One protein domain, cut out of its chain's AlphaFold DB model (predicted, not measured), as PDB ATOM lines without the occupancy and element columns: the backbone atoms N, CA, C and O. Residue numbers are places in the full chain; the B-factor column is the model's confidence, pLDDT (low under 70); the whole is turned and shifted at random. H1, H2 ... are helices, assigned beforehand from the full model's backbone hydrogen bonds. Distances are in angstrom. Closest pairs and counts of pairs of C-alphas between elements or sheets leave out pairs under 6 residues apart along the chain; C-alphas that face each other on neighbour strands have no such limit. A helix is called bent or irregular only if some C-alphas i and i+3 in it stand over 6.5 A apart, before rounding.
ATOM      1  N   PHE A   7     -25.259 -43.715 -19.183       64.19
ATOM      2  CA  PHE A   7     -25.449 -42.819 -20.334       64.19
ATOM      3  C   PHE A   7     -26.920 -42.693 -20.736       64.19
ATOM      4  O   PHE A   7     -27.264 -42.752 -21.910       64.19
ATOM      5  N   SER A   8     -27.803 -42.532 -19.751       73.81
ATOM      6  CA  SER A   8     -29.253 -42.451 -19.971       73.81
ATOM      7  C   SER A   8     -29.681 -41.157 -20.676       73.81
ATOM      8  O   SER A   8     -30.791 -41.078 -21.196       73.81
ATOM      9  N   HIS A   9     -28.820 -40.131 -20.691       84.94
ATOM     10  CA  HIS A   9     -29.120 -38.850 -21.320       84.94
ATOM     11  C   HIS A   9     -28.626 -38.814 -22.780       84.94
ATOM     12  O   HIS A   9     -27.422 -38.987 -23.005       84.94
ATOM     13  N   PRO A  10     -29.491 -38.501 -23.767       89.56
ATOM     14  CA  PRO A  10     -29.121 -38.480 -25.187       89.56
ATOM     15  C   PRO A  10     -27.902 -37.605 -25.502       89.56
ATOM     16  O   PRO A  10     -27.056 -37.980 -26.306       89.56
ATOM     17  N   LEU A  11     -27.756 -36.462 -24.820       90.94
ATOM     18  CA  LEU A  11     -26.587 -35.592 -25.016       90.94
ATOM     19  C   LEU A  11     -25.271 -36.263 -24.621       90.94
ATOM     20  O   LEU A  11     -24.275 -36.096 -25.317       90.94
ATOM     21  N   THR A  12     -25.249 -37.030 -23.529       90.38
ATOM     22  CA  THR A  12     -24.030 -37.722 -23.102       90.38
ATOM     23  C   THR A  12     -23.636 -38.778 -24.126       90.38
ATOM     24  O   THR A  12     -22.460 -38.879 -24.464       90.38
ATOM     25  N   PHE A  13     -24.613 -39.505 -24.673       90.69
ATOM     26  CA  PHE A  13     -24.371 -40.463 -25.749       90.69
ATOM     27  C   PHE A  13     -23.794 -39.785 -27.001       90.69
ATOM     28  O   PHE A  13     -22.747 -40.200 -27.487       90.69
ATOM     29  N   ASN A  14     -24.404 -38.689 -27.461       93.88
ATOM     30  CA  ASN A  14     -23.938 -37.956 -28.644       93.88
ATOM     31  C   ASN A  14     -22.507 -37.416 -28.480       93.88
ATOM     32  O   ASN A  14     -21.726 -37.417 -29.430       93.88
ATOM     33  N   ILE A  15     -22.149 -36.951 -27.276       94.00
ATOM     34  CA  ILE A  15     -20.788 -36.481 -26.977       94.00
ATOM     35  C   ILE A  15     -19.787 -37.642 -27.049       94.00
ATOM     36  O   ILE A  15     -18.706 -37.476 -27.613       94.00
ATOM     37  N   LEU A  16     -20.141 -38.815 -26.516       93.31
ATOM     38  CA  LEU A  16     -19.282 -40.003 -26.564       93.31
ATOM     39  C   LEU A  16     -19.106 -40.526 -27.992       93.31
ATOM     40  O   LEU A  16     -17.986 -40.839 -28.383       93.31
ATOM     41  N   GLU A  17     -20.181 -40.568 -28.778       94.56
ATOM     42  CA  GLU A  17     -20.127 -40.948 -30.192       94.56
ATOM     43  C   GLU A  17     -19.246 -39.980 -30.999       94.56
ATOM     44  O   GLU A  17     -18.410 -40.399 -31.802       94.56
ATOM     45  N   LEU A  18     -19.385 -38.669 -30.768       96.19
ATOM     46  CA  LEU A  18     -18.531 -37.663 -31.396       96.19
ATOM     47  C   LEU A  18     -17.060 -37.860 -31.018       96.19
ATOM     48  O   LEU A  18     -16.194 -37.787 -31.891       96.19
ATOM     49  N   HIS A  19     -16.781 -38.094 -29.737       96.12
ATOM     50  CA  HIS A  19     -15.430 -38.351 -29.257       96.12
ATOM     51  C   HIS A  19     -14.824 -39.578 -29.953       96.12
ATOM     52  O   HIS A  19     -13.740 -39.473 -30.528       96.12
ATOM     53  N   ASP A  20     -15.542 -40.704 -29.978       96.06
ATOM     54  CA  ASP A  20     -15.101 -41.932 -30.645       96.06
ATOM     55  C   ASP A  20     -14.786 -41.685 -32.129       96.06
ATOM     56  O   ASP A  20     -13.677 -41.953 -32.601       96.06
ATOM     57  N   ARG A  21     -15.695 -41.015 -32.847       97.69
ATOM     58  CA  ARG A  21     -15.504 -40.648 -34.257       97.69
ATOM     59  C   ARG A  21     -14.267 -39.780 -34.504       97.69
ATOM     60  O   ARG A  21     -13.655 -39.872 -35.566       97.69
ATOM     61  N   LEU A  22     -13.916 -38.889 -33.581       97.81
ATOM     62  CA  LEU A  22     -12.721 -38.053 -33.720       97.81
ATOM     63  C   LEU A  22     -11.453 -38.850 -33.403       97.81
ATOM     64  O   LEU A  22     -10.486 -38.785 -34.159       97.81
ATOM     65  N   THR A  23     -11.466 -39.664 -32.351       97.31
ATOM     66  CA  THR A  23     -10.307 -40.500 -32.006       97.31
ATOM     67  C   THR A  23      -9.996 -41.547 -33.077       97.31
ATOM     68  O   THR A  23      -8.835 -41.716 -33.442       97.31
ATOM     69  N   THR A  24     -11.014 -42.165 -33.686       97.56
ATOM     70  CA  THR A  24     -10.841 -43.097 -34.817       97.56
ATOM     71  C   THR A  24     -10.264 -42.436 -36.071       97.56
ATOM     72  O   THR A  24      -9.649 -43.107 -36.896       97.56
ATOM     73  N   ARG A  25     -10.395 -41.111 -36.206       97.75
ATOM     74  CA  ARG A  25      -9.748 -40.313 -37.262       97.75
ATOM     75  C   ARG A  25      -8.324 -39.869 -36.912       97.75
ATOM     76  O   ARG A  25      -7.716 -39.144 -37.691       97.75
ATOM     77  N   GLY A  26      -7.796 -40.286 -35.761       97.75
ATOM     78  CA  GLY A  26      -6.436 -39.981 -35.318       97.75
ATOM     79  C   GLY A  26      -6.291 -38.677 -34.532       97.75
ATOM     80  O   GLY A  26      -5.166 -38.236 -34.305       97.75
ATOM     81  N   PHE A  27      -7.390 -38.046 -34.102       97.88
ATOM     82  CA  PHE A  27      -7.308 -36.877 -33.225       97.88
ATOM     83  C   PHE A  27      -7.041 -37.296 -31.777       97.88
ATOM     84  O   PHE A  27      -7.770 -38.113 -31.212       97.88
ATOM     85  N   THR A  28      -6.050 -36.668 -31.147       96.69
ATOM     86  CA  THR A  28      -5.817 -36.782 -29.703       96.69
ATOM     87  C   THR A  28      -6.607 -35.699 -28.978       96.69
ATOM     88  O   THR A  28      -6.344 -34.511 -29.156       96.69
ATOM     89  N   ILE A  29      -7.572 -36.106 -28.153       95.25
ATOM     90  CA  ILE A  29      -8.421 -35.199 -27.372       95.25
ATOM     91  C   ILE A  29      -8.059 -35.336 -25.894       95.25
ATOM     92  O   ILE A  29      -8.049 -36.438 -25.350       95.25
ATOM     93  N   LEU A  30      -7.775 -34.209 -25.243       94.94
ATOM     94  CA  LEU A  30      -7.458 -34.140 -23.819       94.94
ATOM     95  C   LEU A  30      -8.530 -33.322 -23.103       94.94
ATOM     96  O   LEU A  30      -8.787 -32.175 -23.462       94.94
ATOM     97  N   PHE A  31      -9.128 -33.907 -22.069       91.38
ATOM     98  CA  PHE A  31     -10.048 -33.202 -21.184       91.38
ATOM     99  C   PHE A  31      -9.294 -32.728 -19.945       91.38
ATOM    100  O   PHE A  31      -8.635 -33.520 -19.272       91.38
ATOM    101  N   CYS A  32      -9.408 -31.439 -19.633       89.62
ATOM    102  CA  CYS A  32      -8.891 -30.862 -18.400       89.62
ATOM    103  C   CYS A  32     -10.037 -30.235 -17.609       89.62
ATOM    104  O   CYS A  32     -10.937 -29.614 -18.174       89.62
ATOM    105  N   TRP A  33     -10.016 -30.428 -16.292       88.81
ATOM    106  CA  TRP A  33     -10.918 -29.728 -15.390       88.81
ATOM    107  C   TRP A  33     -10.264 -28.422 -14.956       88.81
ATOM    108  O   TRP A  33      -9.160 -28.438 -14.410       88.81
ATOM    109  N   ILE A  34     -10.953 -27.308 -15.186       85.56
ATOM    110  CA  ILE A  34     -10.515 -25.980 -14.763       85.56
ATOM    111  C   ILE A  34     -11.523 -25.470 -13.726       85.56
ATOM    112  O   ILE A  34     -12.726 -25.495 -13.997       85.56
ATOM    113  N   PRO A  35     -11.088 -25.028 -12.533       82.69
ATOM    114  CA  PRO A  35     -12.000 -24.419 -11.572       82.69
ATOM    115  C   PRO A  35     -12.525 -23.084 -12.117       82.69
ATOM    116  O   PRO A  35     -11.807 -22.363 -12.806       82.69
ATOM    117  N   SER A  36     -13.768 -22.724 -11.799       74.00
ATOM    118  CA  SER A  36     -14.323 -21.441 -12.248       74.00
ATOM    119  C   SER A  36     -13.570 -20.264 -11.609       74.00
ATOM    120  O   SER A  36     -13.252 -20.311 -10.422       74.00
ATOM    121  N   GLN A  37     -13.306 -19.212 -12.398       69.56
ATOM    122  CA  GLN A  37     -12.695 -17.941 -11.959       69.56
ATOM    123  C   GLN A  37     -11.254 -18.025 -11.423       69.56
ATOM    124  O   GLN A  37     -10.890 -17.347 -10.466       69.56
ATOM    125  N   VAL A  38     -10.401 -18.837 -12.049       78.31
ATOM    126  CA  VAL A  38      -8.986 -18.974 -11.649       78.31
ATOM    127  C   VAL A  38      -8.019 -17.987 -12.320       78.31
ATOM    128  O   VAL A  38      -6.811 -18.192 -12.253       78.31
ATOM    129  N   GLY A  39      -8.494 -16.935 -12.995       77.50
ATOM    130  CA  GLY A  39      -7.602 -15.987 -13.680       77.50
ATOM    131  C   GLY A  39      -7.077 -16.472 -15.035       77.50
ATOM    132  O   GLY A  39      -6.213 -15.828 -15.627       77.50
ATOM    133  N   ILE A  40      -7.550 -17.621 -15.543       87.12
ATOM    134  CA  ILE A  40      -7.172 -18.114 -16.875       87.12
ATOM    135  C   ILE A  40      -8.025 -17.385 -17.910       87.12
ATOM    136  O   ILE A  40      -9.202 -17.704 -18.084       87.12
ATOM    137  N   SER A  41      -7.410 -16.449 -18.630       88.38
ATOM    138  CA  SER A  41      -8.086 -15.557 -19.584       88.38
ATOM    139  C   SER A  41      -8.980 -16.288 -20.593       88.38
ATOM    140  O   SER A  41     -10.098 -15.850 -20.856       88.38
ATOM    141  N   GLY A  42      -8.536 -17.433 -21.124       86.75
ATOM    142  CA  GLY A  42      -9.333 -18.248 -22.048       86.75
ATOM    143  C   GLY A  42     -10.584 -18.862 -21.409       86.75
ATOM    144  O   GLY A  42     -11.644 -18.880 -22.032       86.75
ATOM    145  N   ASN A  43     -10.484 -19.316 -20.155       89.44
ATOM    146  CA  ASN A  43     -11.621 -19.867 -19.417       89.44
ATOM    147  C   ASN A  43     -12.606 -18.761 -19.016       89.44
ATOM    148  O   ASN A  43     -13.812 -18.920 -19.161       89.44
ATOM    149  N   GLU A  44     -12.093 -17.612 -18.575       89.75
ATOM    150  CA  GLU A  44     -12.917 -16.448 -18.236       89.75
ATOM    151  C   GLU A  44     -13.673 -15.905 -19.446       89.75
ATOM    152  O   GLU A  44     -14.845 -15.551 -19.335       89.75
ATOM    153  N   LEU A  45     -13.034 -15.876 -20.619       90.06
ATOM    154  CA  LEU A  45     -13.700 -15.493 -21.858       90.06
ATOM    155  C   LEU A  45     -14.843 -16.459 -22.195       90.06
ATOM    156  O   LEU A  45     -15.945 -16.007 -22.503       90.06
ATOM    157  N   ALA A  46     -14.608 -17.771 -22.101       89.31
ATOM    158  CA  ALA A  46     -15.640 -18.779 -22.338       89.31
ATOM    159  C   ALA A  46     -16.816 -18.642 -21.349       89.31
ATOM    160  O   ALA A  46     -17.973 -18.600 -21.777       89.31
ATOM    161  N   ASP A  47     -16.528 -18.482 -20.054       88.56
ATOM    162  CA  ASP A  47     -17.531 -18.264 -19.005       88.56
ATOM    163  C   ASP A  47     -18.348 -16.983 -19.255       88.56
ATOM    164  O   ASP A  47     -19.577 -16.976 -19.123       88.56
ATOM    165  N   ASN A  48     -17.688 -15.893 -19.662       88.19
ATOM    166  CA  ASN A  48     -18.341 -14.620 -19.969       88.19
ATOM    167  C   ASN A  48     -19.262 -14.724 -21.193       88.19
ATOM    168  O   ASN A  48     -20.367 -14.175 -21.176       88.19
ATOM    169  N   LEU A  49     -18.850 -15.450 -22.237       89.19
ATOM    170  CA  LEU A  49     -19.674 -15.685 -23.424       89.19
ATOM    171  C   LEU A  49     -20.901 -16.543 -23.095       89.19
ATOM    172  O   LEU A  49     -22.018 -16.173 -23.462       89.19
ATOM    173  N   ALA A  50     -20.724 -17.633 -22.341       87.69
ATOM    174  CA  ALA A  50     -21.830 -18.480 -21.894       87.69
ATOM    175  C   ALA A  50     -22.842 -17.695 -21.036       87.69
ATOM    176  O   ALA A  50     -24.059 -17.793 -21.234       87.69
ATOM    177  N   ARG A  51     -22.349 -16.844 -20.126       85.94
ATOM    178  CA  ARG A  51     -23.192 -15.961 -19.305       85.94
ATOM    179  C   ARG A  51     -23.946 -14.937 -20.153       85.94
ATOM    180  O   ARG A  51     -25.136 -14.728 -19.941       85.94
ATOM    181  N   SER A  52     -23.280 -14.339 -21.136       84.44
ATOM    182  CA  SER A  52     -23.885 -13.355 -22.042       84.44
ATOM    183  C   SER A  52     -25.000 -13.971 -22.894       84.44
ATOM    184  O   SER A  52     -26.066 -13.373 -23.028       84.44
ATOM    185  N   ALA A  53     -24.798 -15.194 -23.392       81.94
ATOM    186  CA  ALA A  53     -25.809 -15.945 -24.136       81.94
ATOM    187  C   ALA A  53     -27.013 -16.357 -23.272       81.94
ATOM    188  O   ALA A  53     -28.130 -16.449 -23.767       81.94
ATOM    189  N   THR A  54     -26.805 -16.574 -21.970       74.44
ATOM    190  CA  THR A  54     -27.903 -16.856 -21.033       74.44
ATOM    191  C   THR A  54     -28.685 -15.582 -20.699       74.44
ATOM    192  O   THR A  54     -29.907 -15.607 -20.590       74.44
ATOM    193  N   ASN A  55     -27.998 -14.441 -20.594       63.69
ATOM    194  CA  ASN A  55     -28.627 -13.164 -20.262       63.69
ATOM    195  C   ASN A  55     -29.565 -12.640 -21.359       63.69
ATOM    196  O   ASN A  55     -30.526 -11.941 -21.038       63.69
ATOM    197  N   SER A  56     -29.337 -12.993 -22.629       58.72
ATOM    198  CA  SER A  56     -30.250 -12.643 -23.726       58.72
ATOM    199  C   SER A  56     -31.577 -13.418 -23.685       58.72
ATOM    200  O   SER A  56     -32.548 -12.985 -24.304       58.72
ATOM    201  N   LEU A  57     -31.657 -14.514 -22.917       57.84
ATOM    202  CA  LEU A  57     -32.884 -15.287 -22.688       57.84
ATOM    203  C   LEU A  57     -33.755 -14.752 -21.535       57.84
ATOM    204  O   LEU A  57     -34.837 -15.291 -21.293       57.84
ATOM    205  N   ASN A  58     -33.342 -13.690 -20.835       56.47
ATOM    206  CA  ASN A  58     -34.077 -13.132 -19.693       56.47
ATOM    207  C   ASN A  58     -35.288 -12.267 -20.109       56.47
ATOM    208  O   ASN A  58     -35.439 -11.134 -19.664       56.47
ATOM    209  N   PHE A  59     -36.193 -12.819 -20.919       57.81
ATOM    210  CA  PHE A  59     -37.542 -12.279 -21.133       57.81
ATOM    211  C   PHE A  59     -38.615 -13.080 -20.383       57.81
ATOM    212  O   PHE A  59     -39.747 -13.204 -20.842       57.81
ATOM    213  N   SER A  60     -38.293 -13.618 -19.206       63.28
ATOM    214  CA  SER A  60     -39.316 -14.183 -18.329       63.28
ATOM    215  C   SER A  60     -39.470 -13.302 -17.106       63.28
ATOM    216  O   SER A  60     -38.588 -13.254 -16.250       63.28
TER     217      SER A  60
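Overview. This is residues 7 to 60 of the 94 residues of the protein "RNase H type-1 domain-containing protein" of Araneus ventricosus (UniProt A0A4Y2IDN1). This is an open U: two helices of like length, H1 and H2, stand as separate arms, and the long link of residues 25 to 40 makes the base that joins them. The space between the arms is empty, and the two helices run roughly opposite ways. The printed part has 54 residues with two named helices, H1 then H2 along the chain, and no named strand; the class is all helix. It is extended, with a radius of gyration of the C-alphas of 15.5 A, and spans 40 by 31 by 18 A.

Along the chain. Start at Phe 7, then find C-alpha 10 at (-29.121, -38.480, -25.187), where H1 begins. H1 covers residues 10 to 24 and measures 21.2 A from first to last C-alpha. From Arg 25 trace the link to Ile 40. Find C-alpha 41 at (-8.086, -15.557, -19.584); here H2 begins, residues 41 to 55, 20.7 A long, ending at C-alpha 55 at (-28.627, -13.164, -20.262).

Arrangement. H1 and H2 are apart, with no C-alpha of the one within 8 A of the other. Look between them for a long link of 16 residues. In both H1 and H2 every O i to N i+4 pair is within hydrogen-bond range. Neither helix is bent.

Size, cuts and confidence. The two C-alphas farthest apart are those of Gly 26 and Ser 60, 45.1 A. Residues 8 to 15, 20 to 26 and 48 to 60 stand free. The printed part has no cut. Mean pLDDT of the printed part is 85.5; look for values under 70 at residue 7, residue 37 and residues 55 to 60 of this model.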